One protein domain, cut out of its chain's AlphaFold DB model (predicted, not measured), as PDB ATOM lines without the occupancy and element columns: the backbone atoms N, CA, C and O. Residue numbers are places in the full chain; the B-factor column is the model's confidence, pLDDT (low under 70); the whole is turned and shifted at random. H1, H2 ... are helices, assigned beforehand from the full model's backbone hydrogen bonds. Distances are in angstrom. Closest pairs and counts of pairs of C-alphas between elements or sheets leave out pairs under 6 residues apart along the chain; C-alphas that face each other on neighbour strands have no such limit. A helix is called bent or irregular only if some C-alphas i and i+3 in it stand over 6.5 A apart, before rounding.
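This is residues 428 to 570 of the 570 residues of an uncharacterized protein of Borreliella chilensis (UniProt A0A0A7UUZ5). Two short helices, H4 and H7, cross in the middle of a rounded helical body, with H1, H2 and H5 toward one end and H3, H8 and H9 toward the other. H2 crosses H4, H1 lies alongside H5, and H9 packs on H7, while the tail of residues 564 to 570 sticks out. You have 143 printed residues with nine named helices, H1 to H9 in chain order, and no named strand; the class is all helix. The whole is compact, with a radius of gyration of the C-alphas of 14.9 A and spans of 41 by 34 by 32 A.

Start with the longest helix, H2, residues 448 to 465: find C-alpha 448 at (-22.954, -46.866, -35.062) and go 25.5 A to C-alpha 465 at (-23.984, -21.398, -34.237). H2 has a kink of 41 degrees near residue 459 and is irregular, with C-alphas 461 and 464 8.5 A apart. Before it comes H1, residues 429 to 442, 21.0 A long. After it come H3, residues 470 to 478, H4, residues 485 to 496, 16.3 A long, and H5, residues 499 to 508, 14.4 A long. Then look for H6, residues 512 to 515, H7, residues 526 to 534, and H8, residues 538 to 543. H9, residues 549 to 563, runs 21.1 A to C-alpha 563 at (-4.772, -30.679, -31.884).

From H2, look to the hub, H4: residues 455 to 463 of H2 touch it about perpendicular, at 89 degrees, with the C-alphas of Leu 459 and Leu 491 closest at 6.2 A. H4 touches H7 at a steep tilt of 44 degrees, the same way; C-alphas 488 and 528 are closest, 4.7 A apart. H3 and H4 form a helical hairpin, closest at C-alphas 476 and 485, 5.6 A. H1 touches H5 at a shallow tilt of 15 degrees, the same way, closest at C-alphas 437 and 501, 5.7 A. Residues 555 to 559 of H9 touch H7, closest at C-alphas 559 and 531, 5.5 A. H8 and H9 form another helical hairpin, closest at C-alphas 542 and 552, 7.6 A. H6 is near H2 and H7. Every O i to N i+4 pair is within hydrogen-bond range in H3, H4, H5, H7 and H8, against 9 of 10 in H1, 12 of 14 in H2 and 9 of 11 in H9; H6 is too short for such a pair.

The two C-alphas farthest apart, of Asn 521 and Lys 570, are 44.1 A apart. The printed part has no cut, and no link is long. Its mean pLDDT is 74.5; look for values under 70 at residues 510 to 524, 544 to 550 and 564 to 570, among others.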
ATOM      1  N   ASN A 428     -33.708 -26.592 -22.403       86.44
ATOM      2  CA  ASN A 428     -32.519 -25.758 -22.229       86.44
ATOM      3  C   ASN A 428     -31.225 -26.592 -22.370       86.44
ATOM      4  O   ASN A 428     -31.253 -27.824 -22.373       86.44
ATOM      5  N   PHE A 429     -30.079 -25.917 -22.484       84.44
ATOM      6  CA  PHE A 429     -28.784 -26.567 -22.725       84.44
ATOM      7  C   PHE A 429     -28.388 -27.570 -21.626       84.44
ATOM      8  O   PHE A 429     -27.836 -28.630 -21.921       84.44
ATOM      9  N   GLU A 430     -28.688 -27.267 -20.362       84.25
ATOM     10  CA  GLU A 430     -28.363 -28.139 -19.228       84.25
ATOM     11  C   GLU A 430     -29.172 -29.437 -19.252       84.25
ATOM     12  O   GLU A 430     -28.594 -30.518 -19.152       84.25
ATOM     13  N   VAL A 431     -30.485 -29.345 -19.473       81.94
ATOM     14  CA  VAL A 431     -31.375 -30.510 -19.558       81.94
ATOM     15  C   VAL A 431     -31.035 -31.356 -20.783       81.94
ATOM     16  O   VAL A 431     -30.954 -32.576 -20.674       81.94
ATOM     17  N   GLN A 432     -30.740 -30.736 -21.934       86.25
ATOM     18  CA  GLN A 432     -30.226 -31.464 -23.105       86.25
ATOM     19  C   GLN A 432     -28.979 -32.287 -22.746       86.25
ATOM     20  O   GLN A 432     -28.881 -33.459 -23.112       86.25
ATOM     21  N   ASN A 433     -28.035 -31.697 -22.005       85.06
ATOM     22  CA  ASN A 433     -26.814 -32.390 -21.602       85.06
ATOM     23  C   ASN A 433     -27.082 -33.525 -20.611       85.06
ATOM     24  O   ASN A 433     -26.479 -34.588 -20.742       85.06
ATOM     25  N   GLN A 434     -27.983 -33.321 -19.648       83.44
ATOM     26  CA  GLN A 434     -28.402 -34.367 -18.714       83.44
ATOM     27  C   GLN A 434     -29.006 -35.560 -19.460       83.44
ATOM     28  O   GLN A 434     -28.599 -36.688 -19.198       83.44
ATOM     29  N   ILE A 435     -29.878 -35.314 -20.446       82.25
ATOM     30  CA  ILE A 435     -30.481 -36.362 -21.280       82.25
ATOM     31  C   ILE A 435     -29.402 -37.193 -21.987       82.25
ATOM     32  O   ILE A 435     -29.423 -38.419 -21.919       82.25
ATOM     33  N   PHE A 436     -28.440 -36.546 -22.651       85.31
ATOM     34  CA  PHE A 436     -27.371 -37.260 -23.360       85.31
ATOM     35  C   PHE A 436     -26.448 -38.038 -22.419       85.31
ATOM     36  O   PHE A 436     -26.063 -39.156 -22.748       85.31
ATOM     37  N   VAL A 437     -26.081 -37.464 -21.269       83.44
ATOM     38  CA  VAL A 437     -25.250 -38.144 -20.261       83.44
ATOM     39  C   VAL A 437     -25.971 -39.367 -19.707       83.44
ATOM     40  O   VAL A 437     -25.358 -40.423 -19.588       83.44
ATOM     41  N   TYR A 438     -27.260 -39.224 -19.401       79.00
ATOM     42  CA  TYR A 438     -28.099 -40.313 -18.921       79.00
ATOM     43  C   TYR A 438     -28.190 -41.429 -19.960       79.00
ATOM     44  O   TYR A 438     -27.798 -42.556 -19.681       79.00
ATOM     45  N   PHE A 439     -28.576 -41.093 -21.194       79.88
ATOM     46  CA  PHE A 439     -28.629 -42.037 -22.308       79.88
ATOM     47  C   PHE A 439     -27.304 -42.793 -22.494       79.88
ATOM     48  O   PHE A 439     -27.295 -44.017 -22.563       79.88
ATOM     49  N   LEU A 440     -26.177 -42.078 -22.523       79.38
ATOM     50  CA  LEU A 440     -24.853 -42.675 -22.705       79.38
ATOM     51  C   LEU A 440     -24.388 -43.532 -21.521       79.38
ATOM     52  O   LEU A 440     -23.523 -44.382 -21.711       79.38
ATOM     53  N   SER A 441     -24.922 -43.317 -20.317       76.00
ATOM     54  CA  SER A 441     -24.532 -44.089 -19.130       76.00
ATOM     55  C   SER A 441     -24.955 -45.556 -19.199       76.00
ATOM     56  O   SER A 441     -24.328 -46.395 -18.556       76.00
ATOM     57  N   PHE A 442     -25.959 -45.873 -20.020       71.31
ATOM     58  CA  PHE A 442     -26.437 -47.241 -20.187       71.31
ATOM     59  C   PHE A 442     -25.553 -48.065 -21.102       71.31
ATOM     60  O   PHE A 442     -25.345 -49.239 -20.830       71.31
ATOM     61  N   TYR A 443     -24.952 -47.451 -22.119       73.62
ATOM     62  CA  TYR A 443     -24.194 -48.169 -23.135       73.62
ATOM     63  C   TYR A 443     -22.703 -48.225 -22.768       73.62
ATOM     64  O   TYR A 443     -21.983 -47.240 -22.975       73.62
ATOM     65  N   PRO A 444     -22.191 -49.373 -22.273       69.38
ATOM     66  CA  PRO A 444     -20.767 -49.542 -22.001       69.38
ATOM     67  C   PRO A 444     -19.941 -49.496 -23.291       69.38
ATOM     68  O   PRO A 444     -18.764 -49.158 -23.248       69.38
ATOM     69  N   ASN A 445     -20.568 -49.803 -24.434       75.19
ATOM     70  CA  ASN A 445     -19.982 -49.712 -25.764       75.19
ATOM     71  C   ASN A 445     -20.883 -48.859 -26.665       75.19
ATOM     72  O   ASN A 445     -22.078 -49.127 -26.800       75.19
ATOM     73  N   ILE A 446     -20.311 -47.844 -27.309       76.81
ATOM     74  CA  ILE A 446     -21.026 -47.028 -28.297       76.81
ATOM     75  C   ILE A 446     -20.935 -47.724 -29.656       76.81
ATOM     76  O   ILE A 446     -19.849 -48.091 -30.091       76.81
ATOM     77  N   GLU A 447     -22.075 -47.892 -30.326       75.44
ATOM     78  CA  GLU A 447     -22.191 -48.490 -31.658       75.44
ATOM     79  C   GLU A 447     -22.646 -47.438 -32.681       75.44
ATOM     80  O   GLU A 447     -22.957 -46.296 -32.322       75.44
ATOM     81  N   ASN A 448     -22.685 -47.808 -33.968       75.88
ATOM     82  CA  ASN A 448     -22.954 -46.866 -35.062       75.88
ATOM     83  C   ASN A 448     -24.315 -46.179 -34.892       75.88
ATOM     84  O   ASN A 448     -24.452 -44.978 -35.097       75.88
ATOM     85  N   GLU A 449     -25.325 -46.917 -34.440       75.00
ATOM     86  CA  GLU A 449     -26.667 -46.374 -34.251       75.00
ATOM     87  C   GLU A 449     -26.729 -45.338 -33.119       75.00
ATOM     88  O   GLU A 449     -27.371 -44.294 -33.274       75.00
ATOM     89  N   HIS A 450     -25.999 -45.576 -32.022       79.75
ATOM     90  CA  HIS A 450     -25.850 -44.632 -30.910       79.75
ATOM     91  C   HIS A 450     -25.138 -43.357 -31.377       79.75
ATOM     92  O   HIS A 450     -25.597 -42.243 -31.111       79.75
ATOM     93  N   PHE A 451     -24.043 -43.515 -32.127       79.38
ATOM     94  CA  PHE A 451     -23.286 -42.395 -32.679       79.38
ATOM     95  C   PHE A 451     -24.114 -41.577 -33.681       79.38
ATOM     96  O   PHE A 451     -24.135 -40.344 -33.620       79.38
ATOM     97  N   ASN A 452     -24.856 -42.244 -34.563       79.88
ATOM     98  CA  ASN A 452     -25.753 -41.607 -35.524       79.88
ATOM     99  C   ASN A 452     -26.878 -40.841 -34.831       79.88
ATOM    100  O   ASN A 452     -27.251 -39.757 -35.274       79.88
ATOM    101  N   PHE A 453     -27.418 -41.353 -33.728       82.25
ATOM    102  CA  PHE A 453     -28.409 -40.621 -32.947       82.25
ATOM    103  C   PHE A 453     -27.832 -39.331 -32.351       82.25
ATOM    104  O   PHE A 453     -28.383 -38.250 -32.569       82.25
ATOM    105  N   ILE A 454     -26.701 -39.433 -31.645       85.00
ATOM    106  CA  ILE A 454     -26.058 -38.289 -30.985       85.00
ATOM    107  C   ILE A 454     -25.665 -37.232 -32.015       85.00
ATOM    108  O   ILE A 454     -25.964 -36.051 -31.836       85.00
ATOM    109  N   SER A 455     -25.035 -37.651 -33.113       84.75
ATOM    110  CA  SER A 455     -24.599 -36.737 -34.165       84.75
ATOM    111  C   SER A 455     -25.771 -36.016 -34.821       84.75
ATOM    112  O   SER A 455     -25.748 -34.790 -34.920       84.75
ATOM    113  N   ASN A 456     -26.835 -36.739 -35.180       84.88
ATOM    114  CA  ASN A 456     -28.029 -36.148 -35.777       84.88
ATOM    115  C   ASN A 456     -28.727 -35.141 -34.853       84.88
ATOM    116  O   ASN A 456     -29.220 -34.120 -35.336       84.88
ATOM    117  N   MET A 457     -28.783 -35.413 -33.544       87.38
ATOM    118  CA  MET A 457     -29.399 -34.496 -32.581       87.38
ATOM    119  C   MET A 457     -28.535 -33.264 -32.328       87.38
ATOM    120  O   MET A 457     -29.042 -32.148 -32.394       87.38
ATOM    121  N   LEU A 458     -27.233 -33.440 -32.086       87.38
ATOM    122  CA  LEU A 458     -26.328 -32.317 -31.826       87.38
ATOM    123  C   LEU A 458     -26.238 -31.378 -33.027       87.38
ATOM    124  O   LEU A 458     -26.377 -30.169 -32.855       87.38
ATOM    125  N   LEU A 459     -26.063 -31.928 -34.234       86.19
ATOM    126  CA  LEU A 459     -26.024 -31.128 -35.456       86.19
ATOM    127  C   LEU A 459     -27.320 -30.334 -35.625       86.19
ATOM    128  O   LEU A 459     -27.257 -29.136 -35.858       86.19
ATOM    129  N   TYR A 460     -28.485 -30.946 -35.396       86.31
ATOM    130  CA  TYR A 460     -29.762 -30.236 -35.496       86.31
ATOM    131  C   TYR A 460     -29.913 -29.075 -34.501       86.31
ATOM    132  O   TYR A 460     -30.488 -28.044 -34.846       86.31
ATOM    133  N   LEU A 461     -29.430 -29.229 -33.265       82.88
ATOM    134  CA  LEU A 461     -29.628 -28.221 -32.220       82.88
ATOM    135  C   LEU A 461     -28.810 -26.945 -32.450       82.88
ATOM    136  O   LEU A 461     -29.241 -25.863 -32.046       82.88
ATOM    137  N   ASP A 462     -27.645 -27.062 -33.088       70.19
ATOM    138  CA  ASP A 462     -26.631 -26.007 -33.063       70.19
ATOM    139  C   ASP A 462     -25.891 -25.788 -34.409       70.19
ATOM    140  O   ASP A 462     -24.899 -25.054 -34.425       70.19
ATOM    141  N   GLU A 463     -26.349 -26.356 -35.541       63.31
ATOM    142  CA  GLU A 463     -25.661 -26.263 -36.856       63.31
ATOM    143  C   GLU A 463     -25.318 -24.817 -37.255       63.31
ATOM    144  O   GLU A 463     -24.235 -24.545 -37.771       63.31
ATOM    145  N   ASN A 464     -26.198 -23.866 -36.927       63.47
ATOM    146  CA  ASN A 464     -26.068 -22.461 -37.326       63.47
ATOM    147  C   ASN A 464     -25.212 -21.606 -36.374       63.47
ATOM    148  O   ASN A 464     -25.042 -20.414 -36.615       63.47
ATOM    149  N   LYS A 465     -24.692 -22.172 -35.276       69.75
ATOM    150  CA  LYS A 465     -23.984 -21.398 -34.237       69.75
ATOM    151  C   LYS A 465     -22.464 -21.372 -34.408       69.75
ATOM    152  O   LYS A 465     -21.787 -20.637 -33.692       69.75
ATOM    153  N   ILE A 466     -21.901 -22.179 -35.311       77.38
ATOM    154  CA  ILE A 466     -20.450 -22.384 -35.412       77.38
ATOM    155  C   ILE A 466     -19.959 -22.052 -36.822       77.38
ATOM    156  O   ILE A 466     -20.316 -22.706 -37.796       77.38
ATOM    157  N   ALA A 467     -19.052 -21.079 -36.922       81.44
ATOM    158  CA  ALA A 467     -18.382 -20.755 -38.177       81.44
ATOM    159  C   ALA A 467     -17.385 -21.856 -38.591       81.44
ATOM    160  O   ALA A 467     -16.547 -22.300 -37.793       81.44
ATOM    161  N   ILE A 468     -17.443 -22.262 -39.862       83.50
ATOM    162  CA  ILE A 468     -16.559 -23.282 -40.439       83.50
ATOM    163  C   ILE A 468     -15.283 -22.617 -40.995       83.50
ATOM    164  O   ILE A 468     -15.366 -21.733 -41.849       83.50
ATOM    165  N   PRO A 469     -14.079 -23.031 -40.562       86.00
ATOM    166  CA  PRO A 469     -12.823 -22.472 -41.057       86.00
ATOM    167  C   PRO A 469     -12.587 -22.739 -42.550       86.00
ATOM    168  O   PRO A 469     -12.826 -23.847 -43.034       86.00
ATOM    169  N   LYS A 470     -11.963 -21.778 -43.256       84.69
ATOM    170  CA  LYS A 470     -11.574 -21.912 -44.679       84.69
ATOM    171  C   LYS A 470     -10.778 -23.193 -44.970       84.69
ATOM    172  O   LYS A 470     -10.936 -23.773 -46.038       84.69
ATOM    173  N   LYS A 471      -9.948 -23.651 -44.025       84.88
ATOM    174  CA  LYS A 471      -9.164 -24.890 -44.156       84.88
ATOM    175  C   LYS A 471     -10.050 -26.145 -44.238       84.88
ATOM    176  O   LYS A 471      -9.824 -26.973 -45.110       84.88
ATOM    177  N   ILE A 472     -11.106 -26.230 -43.426       84.19
ATOM    178  CA  ILE A 472     -12.086 -27.331 -43.478       84.19
ATOM    179  C   ILE A 472     -12.910 -27.272 -44.772       84.19
ATOM    180  O   ILE A 472     -13.172 -28.297 -45.394       84.19
ATOM    181  N   ILE A 473     -13.265 -26.067 -45.231       83.00
ATOM    182  CA  ILE A 473     -13.963 -25.883 -46.515       83.00
ATOM    183  C   ILE A 473     -13.097 -26.385 -47.680       83.00
ATOM    184  O   ILE A 473     -13.612 -27.039 -48.583       83.00
ATOM    185  N   LYS A 474     -11.783 -26.117 -47.655       84.12
ATOM    186  CA  LYS A 474     -10.834 -26.648 -48.646       84.12
ATOM    187  C   LYS A 474     -10.746 -28.177 -48.589       84.12
ATOM    188  O   LYS A 474     -10.859 -28.804 -49.636       84.12
ATOM    189  N   MET A 475     -10.636 -28.764 -47.394       82.44
ATOM    190  CA  MET A 475     -10.641 -30.226 -47.209       82.44
ATOM    191  C   MET A 475     -11.903 -30.875 -47.793       82.44
ATOM    192  O   MET A 475     -11.805 -31.887 -48.474       82.44
ATOM    193  N   GLN A 476     -13.077 -30.259 -47.611       83.31
ATOM    194  CA  GLN A 476     -14.328 -30.754 -48.196       83.31
ATOM    195  C   GLN A 476     -14.321 -30.742 -49.731       83.31
ATOM    196  O   GLN A 476     -14.853 -31.661 -50.343       83.31
ATOM    197  N   LYS A 477     -13.744 -29.704 -50.353       79.69
ATOM    198  CA  LYS A 477     -13.714 -29.542 -51.818       79.69
ATOM    199  C   LYS A 477     -12.751 -30.501 -52.517       79.69
ATOM    200  O   LYS A 477     -12.993 -30.859 -53.659       79.69
ATOM    201  N   ILE A 478     -11.661 -30.870 -51.848       73.94
ATOM    202  CA  ILE A 478     -10.591 -31.715 -52.408       73.94
ATOM    203  C   ILE A 478     -10.876 -33.208 -52.152       73.94
ATOM    204  O   ILE A 478     -10.180 -34.073 -52.666       73.94
ATOM    205  N   ASN A 479     -11.907 -33.525 -51.365       67.81
ATOM    206  CA  ASN A 479     -12.203 -34.875 -50.916       67.81
ATOM    207  C   ASN A 479     -12.746 -35.788 -52.039       67.81
ATOM    208  O   ASN A 479     -13.867 -35.560 -52.497       67.81
ATOM    209  N   PRO A 480     -12.033 -36.867 -52.412       60.22
ATOM    210  CA  PRO A 480     -12.512 -37.819 -53.411       60.22
ATOM    211  C   PRO A 480     -13.506 -38.860 -52.851       60.22
ATOM    212  O   PRO A 480     -14.182 -39.521 -53.633       60.22
ATOM    213  N   ASN A 481     -13.650 -38.993 -51.523       64.75
ATOM    214  CA  ASN A 481     -14.256 -40.176 -50.881       64.75
ATOM    215  C   ASN A 481     -15.593 -39.912 -50.165       64.75
ATOM    216  O   ASN A 481     -15.883 -40.521 -49.143       64.75
ATOM    217  N   GLN A 482     -16.402 -38.960 -50.643       70.12
ATOM    218  CA  GLN A 482     -17.734 -38.612 -50.095       70.12
ATOM    219  C   GLN A 482     -17.820 -38.292 -48.575       70.12
ATOM    220  O   GLN A 482     -18.917 -38.088 -48.055       70.12
ATOM    221  N   LEU A 483     -16.694 -38.193 -47.858       78.38
ATOM    222  CA  LEU A 483     -16.640 -37.803 -46.438       78.38
ATOM    223  C   LEU A 483     -17.159 -36.372 -46.201       78.38
ATOM    224  O   LEU A 483     -16.889 -35.446 -46.976       78.38
ATOM    225  N   ASP A 484     -17.855 -36.174 -45.081       83.00
ATOM    226  CA  ASP A 484     -18.386 -34.867 -44.678       83.00
ATOM    227  C   ASP A 484     -17.512 -34.234 -43.579       83.00
ATOM    228  O   ASP A 484     -17.772 -34.352 -42.377       83.00
ATOM    229  N   TYR A 485     -16.432 -33.570 -43.994       84.19
ATOM    230  CA  TYR A 485     -15.505 -32.856 -43.112       84.19
ATOM    231  C   TYR A 485     -16.153 -31.642 -42.439       84.19
ATOM    232  O   TYR A 485     -15.779 -31.285 -41.319       84.19
ATOM    233  N   GLN A 486     -17.125 -31.002 -43.095       85.44
ATOM    234  CA  GLN A 486     -17.817 -29.833 -42.553       85.44
ATOM    235  C   GLN A 486     -18.717 -30.214 -41.378       85.44
ATOM    236  O   GLN A 486     -18.548 -29.669 -40.283       85.44
ATOM    237  N   LYS A 487     -19.608 -31.197 -41.556       85.25
ATOM    238  CA  LYS A 487     -20.443 -31.696 -40.455       85.25
ATOM    239  C   LYS A 487     -19.619 -32.377 -39.378       85.25
ATOM    240  O   LYS A 487     -19.897 -32.183 -38.197       85.25
ATOM    241  N   SER A 488     -18.562 -33.100 -39.753       86.75
ATOM    242  CA  SER A 488     -17.635 -33.676 -38.776       86.75
ATOM    243  C   SER A 488     -16.987 -32.594 -37.907       86.75
ATOM    244  O   SER A 488     -16.878 -32.755 -36.692       86.75
ATOM    245  N   TYR A 489     -16.605 -31.457 -38.502       88.19
ATOM    246  CA  TYR A 489     -16.045 -30.335 -37.752       88.19
ATOM    247  C   TYR A 489     -17.056 -29.731 -36.770       88.19
ATOM    248  O   TYR A 489     -16.717 -29.505 -35.602       88.19
ATOM    249  N   LEU A 490     -18.287 -29.491 -37.234       86.62
ATOM    250  CA  LEU A 490     -19.375 -28.978 -36.399       86.62
ATOM    251  C   LEU A 490     -19.637 -29.917 -35.221       86.62
ATOM    252  O   LEU A 490     -19.614 -29.476 -34.073       86.62
ATOM    253  N   LEU A 491     -19.780 -31.216 -35.485       87.56
ATOM    254  CA  LEU A 491     -20.028 -32.226 -34.461       87.56
ATOM    255  C   LEU A 491     -18.942 -32.234 -33.378       87.56
ATOM    256  O   LEU A 491     -19.260 -32.169 -32.192       87.56
ATOM    257  N   ILE A 492     -17.660 -32.246 -33.760       87.00
ATOM    258  CA  ILE A 492     -16.552 -32.225 -32.790       87.00
ATOM    259  C   ILE A 492     -16.597 -30.955 -31.940       87.00
ATOM    260  O   ILE A 492     -16.393 -31.007 -30.725       87.00
ATOM    261  N   LYS A 493     -16.866 -29.795 -32.549       87.38
ATOM    262  CA  LYS A 493     -16.987 -28.540 -31.799       87.38
ATOM    263  C   LYS A 493     -18.149 -28.574 -30.807       87.38
ATOM    264  O   LYS A 493     -17.962 -28.146 -29.671       87.38
ATOM    265  N   LEU A 494     -19.289 -29.134 -31.201       86.12
ATOM    266  CA  LEU A 494     -20.465 -29.305 -30.342       86.12
ATOM    267  C   LEU A 494     -20.261 -30.309 -29.212       86.12
ATOM    268  O   LEU A 494     -20.849 -30.158 -28.143       86.12
ATOM    269  N   LEU A 495     -19.424 -31.321 -29.429       87.31
ATOM    270  CA  LEU A 495     -19.002 -32.238 -28.379       87.31
ATOM    271  C   LEU A 495     -18.018 -31.568 -27.415       87.31
ATOM    272  O   LEU A 495     -18.123 -31.755 -26.207       87.31
ATOM    273  N   LYS A 496     -17.104 -30.719 -27.908       85.00
ATOM    274  CA  LYS A 496     -16.173 -29.964 -27.048       85.00
ATOM    275  C   LYS A 496     -16.879 -28.974 -26.119       85.00
ATOM    276  O   LYS A 496     -16.424 -28.799 -24.993       85.00
ATOM    277  N   THR A 497     -17.992 -28.365 -26.535       84.00
ATOM    278  CA  THR A 497     -18.820 -27.537 -25.633       84.00
ATOM    279  C   THR A 497     -19.565 -28.367 -24.581       84.00
ATOM    280  O   THR A 497     -20.085 -27.820 -23.614       84.00
ATOM    281  N   ARG A 498     -19.580 -29.695 -24.735       86.81
ATOM    282  CA  ARG A 498     -20.265 -30.669 -23.884       86.81
ATOM    283  C   ARG A 498     -19.267 -31.677 -23.307       86.81
ATOM    284  O   ARG A 498     -19.343 -32.881 -23.553       86.81
ATOM    285  N   SER A 499     -18.323 -31.177 -22.510       83.19
ATOM    286  CA  SER A 499     -17.153 -31.929 -22.023       83.19
ATOM    287  C   SER A 499     -17.483 -33.275 -21.363       83.19
ATOM    288  O   SER A 499     -16.776 -34.254 -21.589       83.19
ATOM    289  N   ARG A 500     -18.571 -33.362 -20.584       84.56
ATOM    290  CA  ARG A 500     -19.003 -34.611 -19.930       84.56
ATOM    291  C   ARG A 500     -19.455 -35.673 -20.936       84.56
ATOM    292  O   ARG A 500     -19.101 -36.833 -20.778       84.56
ATOM    293  N   ILE A 501     -20.182 -35.270 -21.977       86.44
ATOM    294  CA  ILE A 501     -20.642 -36.159 -23.054       86.44
ATOM    295  C   ILE A 501     -19.439 -36.649 -23.858       86.44
ATOM    296  O   ILE A 501     -19.295 -37.849 -24.068       86.44
ATOM    297  N   LEU A 502     -18.532 -35.737 -24.226       86.44
ATOM    298  CA  LEU A 502     -17.302 -36.086 -24.935       86.44
ATOM    299  C   LEU A 502     -16.462 -37.107 -24.153       86.44
ATOM    300  O   LEU A 502     -16.046 -38.101 -24.733       86.44
ATOM    301  N   LYS A 503     -16.269 -36.914 -22.841       85.81
ATOM    302  CA  LYS A 503     -15.532 -37.868 -21.990       85.81
ATOM    303  C   LYS A 503     -16.149 -39.268 -21.996       85.81
ATOM    304  O   LYS A 503     -15.415 -40.246 -22.084       85.81
ATOM    305  N   ILE A 504     -17.478 -39.368 -21.903       84.19
ATOM    306  CA  ILE A 504     -18.164 -40.669 -21.935       84.19
ATOM    307  C   ILE A 504     -17.999 -41.322 -23.310       84.19
ATOM    308  O   ILE A 504     -17.715 -42.514 -23.384       84.19
ATOM    309  N   ILE A 505     -18.109 -40.540 -24.391       84.56
ATOM    310  CA  ILE A 505     -17.922 -41.052 -25.751       84.56
ATOM    311  C   ILE A 505     -16.505 -41.586 -25.954       84.56
ATOM    312  O   ILE A 505     -16.359 -42.723 -26.382       84.56
ATOM    313  N   LEU A 506     -15.479 -40.809 -25.602       83.25
ATOM    314  CA  LEU A 506     -14.079 -41.219 -25.745       83.25
ATOM    315  C   LEU A 506     -13.768 -42.502 -24.960       83.25
ATOM    316  O   LEU A 506     -13.065 -43.369 -25.462       83.25
ATOM    317  N   LYS A 507     -14.337 -42.656 -23.757       83.00
ATOM    318  CA  LYS A 507     -14.129 -43.848 -22.922       83.00
ATOM    319  C   LYS A 507     -14.767 -45.119 -23.505       83.00
ATOM    320  O   LYS A 507     -14.234 -46.206 -23.304       83.00
ATOM    321  N   ASN A 508     -15.910 -44.987 -24.177       80.25
ATOM    322  CA  ASN A 508     -16.772 -46.122 -24.538       80.25
ATOM    323  C   ASN A 508     -16.810 -46.419 -26.052       80.25
ATOM    324  O   ASN A 508     -17.461 -47.378 -26.477       80.25
ATOM    325  N   ILE A 509     -16.156 -45.606 -26.887       76.00
ATOM    326  CA  ILE A 509     -16.046 -45.838 -28.331       76.00
ATOM    327  C   ILE A 509     -14.939 -46.870 -28.606       76.00
ATOM    328  O   ILE A 509     -13.832 -46.756 -28.087       76.00
ATOM    329  N   ARG A 510     -15.227 -47.913 -29.396       68.00
ATOM    330  CA  ARG A 510     -14.253 -48.970 -29.746       68.00
ATOM    331  C   ARG A 510     -13.904 -48.950 -31.229       68.00
ATOM    332  O   ARG A 510     -14.713 -48.526 -32.045       68.00
ATOM    333  N   PHE A 511     -12.742 -49.501 -31.583       58.47
ATOM    334  CA  PHE A 511     -12.268 -49.629 -32.968       58.47
ATOM    335  C   PHE A 511     -13.235 -50.384 -33.893       58.47
ATOM    336  O   PHE A 511     -13.396 -49.990 -35.044       58.47
ATOM    337  N   ASN A 512     -13.952 -51.395 -33.392       57.12
ATOM    338  CA  ASN A 512     -14.862 -52.233 -34.192       57.12
ATOM    339  C   ASN A 512     -16.060 -51.458 -34.794       57.12
ATOM    340  O   ASN A 512     -16.763 -51.974 -35.660       57.12
ATOM    341  N   LEU A 513     -16.301 -50.210 -34.367       55.56
ATOM    342  CA  LEU A 513     -17.212 -49.279 -35.047       55.56
ATOM    343  C   LEU A 513     -16.765 -48.989 -36.485       55.56
ATOM    344  O   LEU A 513     -17.610 -48.868 -37.362       55.56
ATOM    345  N   ILE A 514     -15.453 -48.889 -36.716       55.00
ATOM    346  CA  ILE A 514     -14.850 -48.611 -38.025       55.00
ATOM    347  C   ILE A 514     -15.099 -49.787 -38.981       55.00
ATOM    348  O   ILE A 514     -15.454 -49.575 -40.138       55.00
ATOM    349  N   GLU A 515     -14.999 -51.025 -38.488       47.75
ATOM    350  CA  GLU A 515     -15.170 -52.246 -39.290       47.75
ATOM    351  C   GLU A 515     -16.615 -52.472 -39.769       47.75
ATOM    352  O   GLU A 515     -16.818 -53.046 -40.840       47.75
ATOM    353  N   LYS A 516     -17.623 -52.003 -39.012       48.66
ATOM    354  CA  LYS A 516     -19.056 -52.122 -39.359       48.66
ATOM    355  C   LYS A 516     -19.560 -51.039 -40.333       48.66
ATOM    356  O   LYS A 516     -20.676 -51.159 -40.823       48.66
ATOM    357  N   ILE A 517     -18.773 -50.000 -40.642       50.41
ATOM    358  CA  ILE A 517     -19.157 -48.880 -41.541       50.41
ATOM    359  C   ILE A 517     -18.928 -49.222 -43.035       50.41
ATOM    360  O   ILE A 517     -19.037 -48.369 -43.909       50.41
ATOM    361  N   LYS A 518     -18.657 -50.493 -43.361       44.72
ATOM    362  CA  LYS A 518     -18.364 -50.977 -44.725       44.72
ATOM    363  C   LYS A 518     -19.496 -50.811 -45.760       44.72
ATOM    364  O   LYS A 518     -19.262 -51.133 -46.919       44.72
ATOM    365  N   ASP A 519     -20.668 -50.285 -45.399       42.03
ATOM    366  CA  ASP A 519     -21.708 -49.938 -46.376       42.03
ATOM    367  C   ASP A 519     -21.406 -48.597 -47.075       42.03
ATOM    368  O   ASP A 519     -21.399 -47.517 -46.476       42.03
ATOM    369  N   GLU A 520     -21.181 -48.685 -48.386       45.75
ATOM    370  CA  GLU A 520     -20.610 -47.662 -49.278       45.75
ATOM    371  C   GLU A 520     -21.499 -46.421 -49.542       45.75
ATOM    372  O   GLU A 520     -21.080 -45.518 -50.264       45.75
ATOM    373  N   ASN A 521     -22.711 -46.324 -48.973       44.09
ATOM    374  CA  ASN A 521     -23.758 -45.431 -49.507       44.09
ATOM    375  C   ASN A 521     -24.236 -44.254 -48.628       44.09
ATOM    376  O   ASN A 521     -25.020 -43.434 -49.110       44.09
ATOM    377  N   GLU A 522     -23.790 -44.087 -47.379       49.22
ATOM    378  CA  GLU A 522     -24.172 -42.915 -46.565       49.22
ATOM    379  C   GLU A 522     -22.982 -41.980 -46.365       49.22
ATOM    380  O   GLU A 522     -22.057 -42.366 -45.679       49.22
ATOM    381  N   LYS A 523     -22.989 -40.753 -46.914       54.50
ATOM    382  CA  LYS A 523     -21.928 -39.730 -46.729       54.50
ATOM    383  C   LYS A 523     -21.438 -39.676 -45.275       54.50
ATOM    384  O   LYS A 523     -22.118 -39.140 -44.396       54.50
ATOM    385  N   GLN A 524     -20.271 -40.265 -45.027       63.91
ATOM    386  CA  GLN A 524     -19.936 -40.756 -43.699       63.91
ATOM    387  C   GLN A 524     -19.361 -39.626 -42.828       63.91
ATOM    388  O   GLN A 524     -18.376 -38.976 -43.192       63.91
ATOM    389  N   LEU A 525     -19.900 -39.452 -41.613       72.88
ATOM    390  CA  LEU A 525     -19.282 -38.689 -40.508       72.88
ATOM    391  C   LEU A 525     -18.005 -39.372 -39.967       72.88
ATOM    392  O   LEU A 525     -17.571 -39.116 -38.842       72.88
ATOM    393  N   LEU A 526     -17.392 -40.240 -40.776       77.94
ATOM    394  CA  LEU A 526     -16.147 -40.941 -40.509       77.94
ATOM    395  C   LEU A 526     -15.057 -40.011 -39.961       77.94
ATOM    396  O   LEU A 526     -14.471 -40.382 -38.949       77.94
ATOM    397  N   PRO A 527     -14.788 -38.804 -40.514       82.12
ATOM    398  CA  PRO A 527     -13.748 -37.939 -39.956       82.12
ATOM    399  C   PRO A 527     -13.962 -37.598 -38.474       82.12
ATOM    400  O   PRO A 527     -12.992 -37.503 -37.723       82.12
ATOM    401  N   ALA A 528     -15.215 -37.460 -38.022       83.31
ATOM    402  CA  ALA A 528     -15.523 -37.275 -36.605       83.31
ATOM    403  C   ALA A 528     -15.314 -38.549 -35.777       83.31
ATOM    404  O   ALA A 528     -14.787 -38.462 -34.671       83.31
ATOM    405  N   ILE A 529     -15.676 -39.721 -36.305       80.00
ATOM    406  CA  ILE A 529     -15.444 -41.017 -35.644       80.00
ATOM    407  C   ILE A 529     -13.938 -41.265 -35.477       80.00
ATOM    408  O   ILE A 529     -13.474 -41.556 -34.379       80.00
ATOM    409  N   TYR A 530     -13.162 -41.055 -36.542       79.12
ATOM    410  CA  TYR A 530     -11.702 -41.149 -36.530       79.12
ATOM    411  C   TYR A 530     -11.066 -40.161 -35.553       79.12
ATOM    412  O   TYR A 530     -10.136 -40.521 -34.837       79.12
ATOM    413  N   TYR A 531     -11.583 -38.932 -35.466       83.56
ATOM    414  CA  TYR A 531     -11.150 -38.006 -34.424       83.56
ATOM    415  C   TYR A 531     -11.402 -38.573 -33.025       83.56
ATOM    416  O   TYR A 531     -10.489 -38.560 -32.213       83.56
ATOM    417  N   LEU A 532     -12.597 -39.089 -32.738       82.38
ATOM    418  CA  LEU A 532     -12.938 -39.597 -31.406       82.38
ATOM    419  C   LEU A 532     -12.137 -40.843 -31.001       82.38
ATOM    420  O   LEU A 532     -11.878 -41.021 -29.820       82.38
ATOM    421  N   ILE A 533     -11.734 -41.686 -31.953       78.25
ATOM    422  CA  ILE A 533     -10.948 -42.896 -31.663       78.25
ATOM    423  C   ILE A 533      -9.457 -42.566 -31.507       78.25
ATOM    424  O   ILE A 533      -8.812 -43.049 -30.584       78.25
ATOM    425  N   TYR A 534      -8.903 -41.723 -32.382       77.31
ATOM    426  CA  TYR A 534      -7.451 -41.523 -32.481       77.31
ATOM    427  C   TYR A 534      -6.958 -40.163 -31.971       77.31
ATOM    428  O   TYR A 534      -5.771 -39.861 -32.114       77.31
ATOM    429  N   CYS A 535      -7.813 -39.311 -31.388       78.00
ATOM    430  CA  CYS A 535      -7.373 -37.993 -30.910       78.00
ATOM    431  C   CYS A 535      -6.292 -38.063 -29.826       78.00
ATOM    432  O   CYS A 535      -5.543 -37.095 -29.690       78.00
ATOM    433  N   GLU A 536      -6.213 -39.172 -29.087       71.75
ATOM    434  CA  GLU A 536      -5.206 -39.410 -28.046       71.75
ATOM    435  C   GLU A 536      -3.997 -40.215 -28.558       71.75
ATOM    436  O   GLU A 536      -2.916 -40.097 -27.988       71.75
ATOM    437  N   ASN A 537      -4.125 -40.959 -29.669       74.56
ATOM    438  CA  ASN A 537      -3.041 -41.775 -30.227       74.56
ATOM    439  C   ASN A 537      -3.010 -41.775 -31.771       74.56
ATOM    440  O   ASN A 537      -3.440 -42.710 -32.447       74.56
ATOM    441  N   LEU A 538      -2.441 -40.716 -32.359       73.50
ATOM    442  CA  LEU A 538      -2.278 -40.590 -33.816       73.50
ATOM    443  C   LEU A 538      -1.347 -41.646 -34.434       73.50
ATOM    444  O   LEU A 538      -1.404 -41.880 -35.645       73.50
ATOM    445  N   VAL A 539      -0.469 -42.253 -33.632       71.56
ATOM    446  CA  VAL A 539       0.476 -43.276 -34.096       71.56
ATOM    447  C   VAL A 539      -0.279 -44.536 -34.519       71.56
ATOM    448  O   VAL A 539       0.032 -45.114 -35.557       71.56
ATOM    449  N   GLU A 540      -1.340 -44.903 -33.800       74.38
ATOM    450  CA  GLU A 540      -2.209 -46.022 -34.179       74.38
ATOM    451  C   GLU A 540      -2.917 -45.779 -35.515       74.38
ATOM    452  O   GLU A 540      -2.936 -46.670 -36.363       74.38
ATOM    453  N   LEU A 541      -3.405 -44.558 -35.777       73.94
ATOM    454  CA  LEU A 541      -3.999 -44.229 -37.079       73.94
ATOM    455  C   LEU A 541      -2.962 -44.344 -38.199       73.94
ATOM    456  O   LEU A 541      -3.249 -44.909 -39.254       73.94
ATOM    457  N   LYS A 542      -1.737 -43.846 -37.966       74.38
ATOM    458  CA  LYS A 542      -0.608 -43.961 -38.906       74.38
ATOM    459  C   LYS A 542      -0.203 -45.408 -39.174       74.38
ATOM    460  O   LYS A 542       0.239 -45.696 -40.283       74.38
ATOM    461  N   ASN A 543      -0.416 -46.315 -38.230       73.56
ATOM    462  CA  ASN A 543      -0.049 -47.723 -38.365       73.56
ATOM    463  C   ASN A 543      -1.212 -48.618 -38.825       73.56
ATOM    464  O   ASN A 543      -0.975 -49.761 -39.211       73.56
ATOM    465  N   ASN A 544      -2.448 -48.104 -38.862       69.44
ATOM    466  CA  ASN A 544      -3.608 -48.855 -39.336       69.44
ATOM    467  C   ASN A 544      -3.478 -49.183 -40.839       69.44
ATOM    468  O   ASN A 544      -3.342 -48.275 -41.670       69.44
ATOM    469  N   LYS A 545      -3.486 -50.482 -41.169       66.62
ATOM    470  CA  LYS A 545      -3.307 -51.021 -42.529       66.62
ATOM    471  C   LYS A 545      -4.612 -51.147 -43.324       66.62
ATOM    472  O   LYS A 545      -4.547 -51.357 -44.529       66.62
ATOM    473  N   GLU A 546      -5.769 -51.009 -42.683       67.06
ATOM    474  CA  GLU A 546      -7.081 -51.214 -43.316       67.06
ATOM    475  C   GLU A 546      -7.575 -49.988 -44.101       67.06
ATOM    476  O   GLU A 546      -8.481 -50.094 -44.923       67.06
ATOM    477  N   ILE A 547      -6.969 -48.820 -43.875       67.94
ATOM    478  CA  ILE A 547      -7.389 -47.538 -44.456       67.94
ATOM    479  C   ILE A 547      -6.522 -47.208 -45.670       67.94
ATOM    480  O   ILE A 547      -5.290 -47.218 -45.582       67.94
ATOM    481  N   LYS A 548      -7.152 -46.833 -46.790       68.81
ATOM    482  CA  LYS A 548      -6.439 -46.413 -48.007       68.81
ATOM    483  C   LYS A 548      -5.548 -45.197 -47.719       68.81
ATOM    484  O   LYS A 548      -5.951 -44.255 -47.035       68.81
ATOM    485  N   SER A 549      -4.345 -45.174 -48.291       65.62
ATOM    486  CA  SER A 549      -3.337 -44.120 -48.067       65.62
ATOM    487  C   SER A 549      -3.861 -42.696 -48.323       65.62
ATOM    488  O   SER A 549      -3.579 -41.784 -47.547       65.62
ATOM    489  N   ASN A 550      -4.684 -42.512 -49.360       66.69
ATOM    490  CA  ASN A 550      -5.256 -41.210 -49.719       66.69
ATOM    491  C   ASN A 550      -6.310 -40.715 -48.705       66.69
ATOM    492  O   ASN A 550      -6.379 -39.521 -48.427       66.69
ATOM    493  N   GLU A 551      -7.096 -41.617 -48.109       71.56
ATOM    494  CA  GLU A 551      -8.057 -41.294 -47.037       71.56
ATOM    495  C   GLU A 551      -7.336 -40.946 -45.741       71.56
ATOM    496  O   GLU A 551      -7.652 -39.964 -45.067       71.56
ATOM    497  N   LYS A 552      -6.311 -41.735 -45.430       76.25
ATOM    498  CA  LYS A 552      -5.505 -41.620 -44.222       76.25
ATOM    499  C   LYS A 552      -4.828 -40.257 -44.090       76.25
ATOM    500  O   LYS A 552      -4.846 -39.680 -43.006       76.25
ATOM    501  N   ASN A 553      -4.298 -39.706 -45.182       76.88
ATOM    502  CA  ASN A 553      -3.682 -38.376 -45.176       76.88
ATOM    503  C   ASN A 553      -4.697 -37.263 -44.863       76.88
ATOM    504  O   ASN A 553      -4.417 -36.399 -44.030       76.88
ATOM    505  N   GLY A 554      -5.893 -37.312 -45.460       77.62
ATOM    506  CA  GLY A 554      -6.965 -36.349 -45.178       77.62
ATOM    507  C   GLY A 554      -7.477 -36.430 -43.735       77.62
ATOM    508  O   GLY A 554      -7.673 -35.402 -43.082       77.62
ATOM    509  N   LEU A 555      -7.614 -37.646 -43.198       80.88
ATOM    510  CA  LEU A 555      -7.994 -37.881 -41.802       80.88
ATOM    511  C   LEU A 555      -6.924 -37.379 -40.822       80.88
ATOM    512  O   LEU A 555      -7.255 -36.685 -39.861       80.88
ATOM    513  N   LEU A 556      -5.644 -37.665 -41.079       81.81
ATOM    514  CA  LEU A 556      -4.532 -37.169 -40.263       81.81
ATOM    515  C   LEU A 556      -4.489 -35.639 -40.244       81.81
ATOM    516  O   LEU A 556      -4.332 -35.045 -39.174       81.81
ATOM    517  N   GLU A 557      -4.666 -34.992 -41.398       83.50
ATOM    518  CA  GLU A 557      -4.680 -33.531 -41.480       83.50
ATOM    519  C   GLU A 557      -5.874 -32.930 -40.716       83.50
ATOM    520  O   GLU A 557      -5.727 -31.929 -40.006       83.50
ATOM    521  N   PHE A 558      -7.045 -33.567 -40.801       85.12
ATOM    522  CA  PHE A 558      -8.248 -33.157 -40.080       85.12
ATOM    523  C   PHE A 558      -8.110 -33.307 -38.557       85.12
ATOM    524  O   PHE A 558      -8.436 -32.375 -37.821       85.12
ATOM    525  N   ILE A 559      -7.587 -34.432 -38.059       83.62
ATOM    526  CA  ILE A 559      -7.387 -34.645 -36.614       83.62
ATOM    527  C   ILE A 559      -6.323 -33.682 -36.075       83.62
ATOM    528  O   ILE A 559      -6.540 -33.024 -35.051       83.62
ATOM    529  N   SER A 560      -5.221 -33.512 -36.812       82.00
ATOM    530  CA  SER A 560      -4.144 -32.579 -36.452       82.00
ATOM    531  C   SER A 560      -4.640 -31.132 -36.382       82.00
ATOM    532  O   SER A 560      -4.212 -30.364 -35.521       82.00
ATOM    533  N   PHE A 561      -5.606 -30.741 -37.223       83.00
ATOM    534  CA  PHE A 561      -6.223 -29.412 -37.167       83.00
ATOM    535  C   PHE A 561      -6.891 -29.110 -35.815       83.00
ATOM    536  O   PHE A 561      -6.888 -27.962 -35.360       83.00
ATOM    537  N   PHE A 562      -7.445 -30.124 -35.144       78.00
ATOM    538  CA  PHE A 562      -8.037 -29.969 -33.816       78.00
ATOM    539  C   PHE A 562      -7.017 -29.984 -32.678       78.00
ATOM    540  O   PHE A 562      -7.301 -29.375 -31.644       78.00
ATOM    541  N   GLN A 563      -5.870 -30.645 -32.856       71.25
ATOM    542  CA  GLN A 563      -4.772 -30.679 -31.884       71.25
ATOM    543  C   GLN A 563      -3.924 -29.399 -31.932       71.25
ATOM    544  O   GLN A 563      -3.641 -28.813 -30.891       71.25
ATOM    545  N   ASN A 564      -3.645 -28.863 -33.124       58.03
ATOM    546  CA  ASN A 564      -2.874 -27.623 -33.300       58.03
ATOM    547  C   ASN A 564      -3.581 -26.366 -32.750       58.03
ATOM    548  O   ASN A 564      -2.966 -25.314 -32.630       58.03
ATOM    549  N   LYS A 565      -4.869 -26.461 -32.384       50.50
ATOM    550  CA  LYS A 565      -5.620 -25.410 -31.672       50.50
ATOM    551  C   LYS A 565      -5.682 -25.596 -30.145       50.50
ATOM    552  O   LYS A 565      -6.364 -24.814 -29.489       50.50
ATOM    553  N   ILE A 566      -5.018 -26.611 -29.585       37.31
ATOM    554  CA  ILE A 566      -4.893 -26.831 -28.129       37.31
ATOM    555  C   ILE A 566      -3.595 -26.200 -27.582       37.31
ATOM    556  O   ILE A 566      -3.498 -25.920 -26.394       37.31
ATOM    557  N   GLY A 567      -2.638 -25.847 -28.443       33.94
ATOM    558  CA  GLY A 567      -1.464 -25.059 -28.070       33.94
ATOM    559  C   GLY A 567      -1.720 -23.559 -28.192       33.94
ATOM    560  O   GLY A 567      -1.395 -22.979 -29.219       33.94
ATOM    561  N   THR A 568      -2.365 -22.950 -27.194       29.62
ATOM    562  CA  THR A 568      -2.150 -21.562 -26.712       29.62
ATOM    563  C   THR A 568      -3.292 -21.150 -25.780       29.62
ATOM    564  O   THR A 568      -4.232 -20.456 -26.159       29.62
ATOM    565  N   ARG A 569      -3.188 -21.566 -24.521       25.69
ATOM    566  CA  ARG A 569      -3.360 -20.703 -23.345       25.69
ATOM    567  C   ARG A 569      -2.788 -21.477 -22.160       25.69
ATOM    568  O   ARG A 569      -3.158 -22.629 -21.961       25.69
ATOM    569  N   LYS A 570      -1.791 -20.847 -21.535       28.55
ATOM    570  CA  LYS A 570      -1.097 -21.293 -20.327       28.55
ATOM    571  C   LYS A 570      -2.077 -21.619 -19.210       28.55
ATOM    572  O   LYS A 570      -3.124 -20.930 -19.162       28.55
TER     573      LYS A 570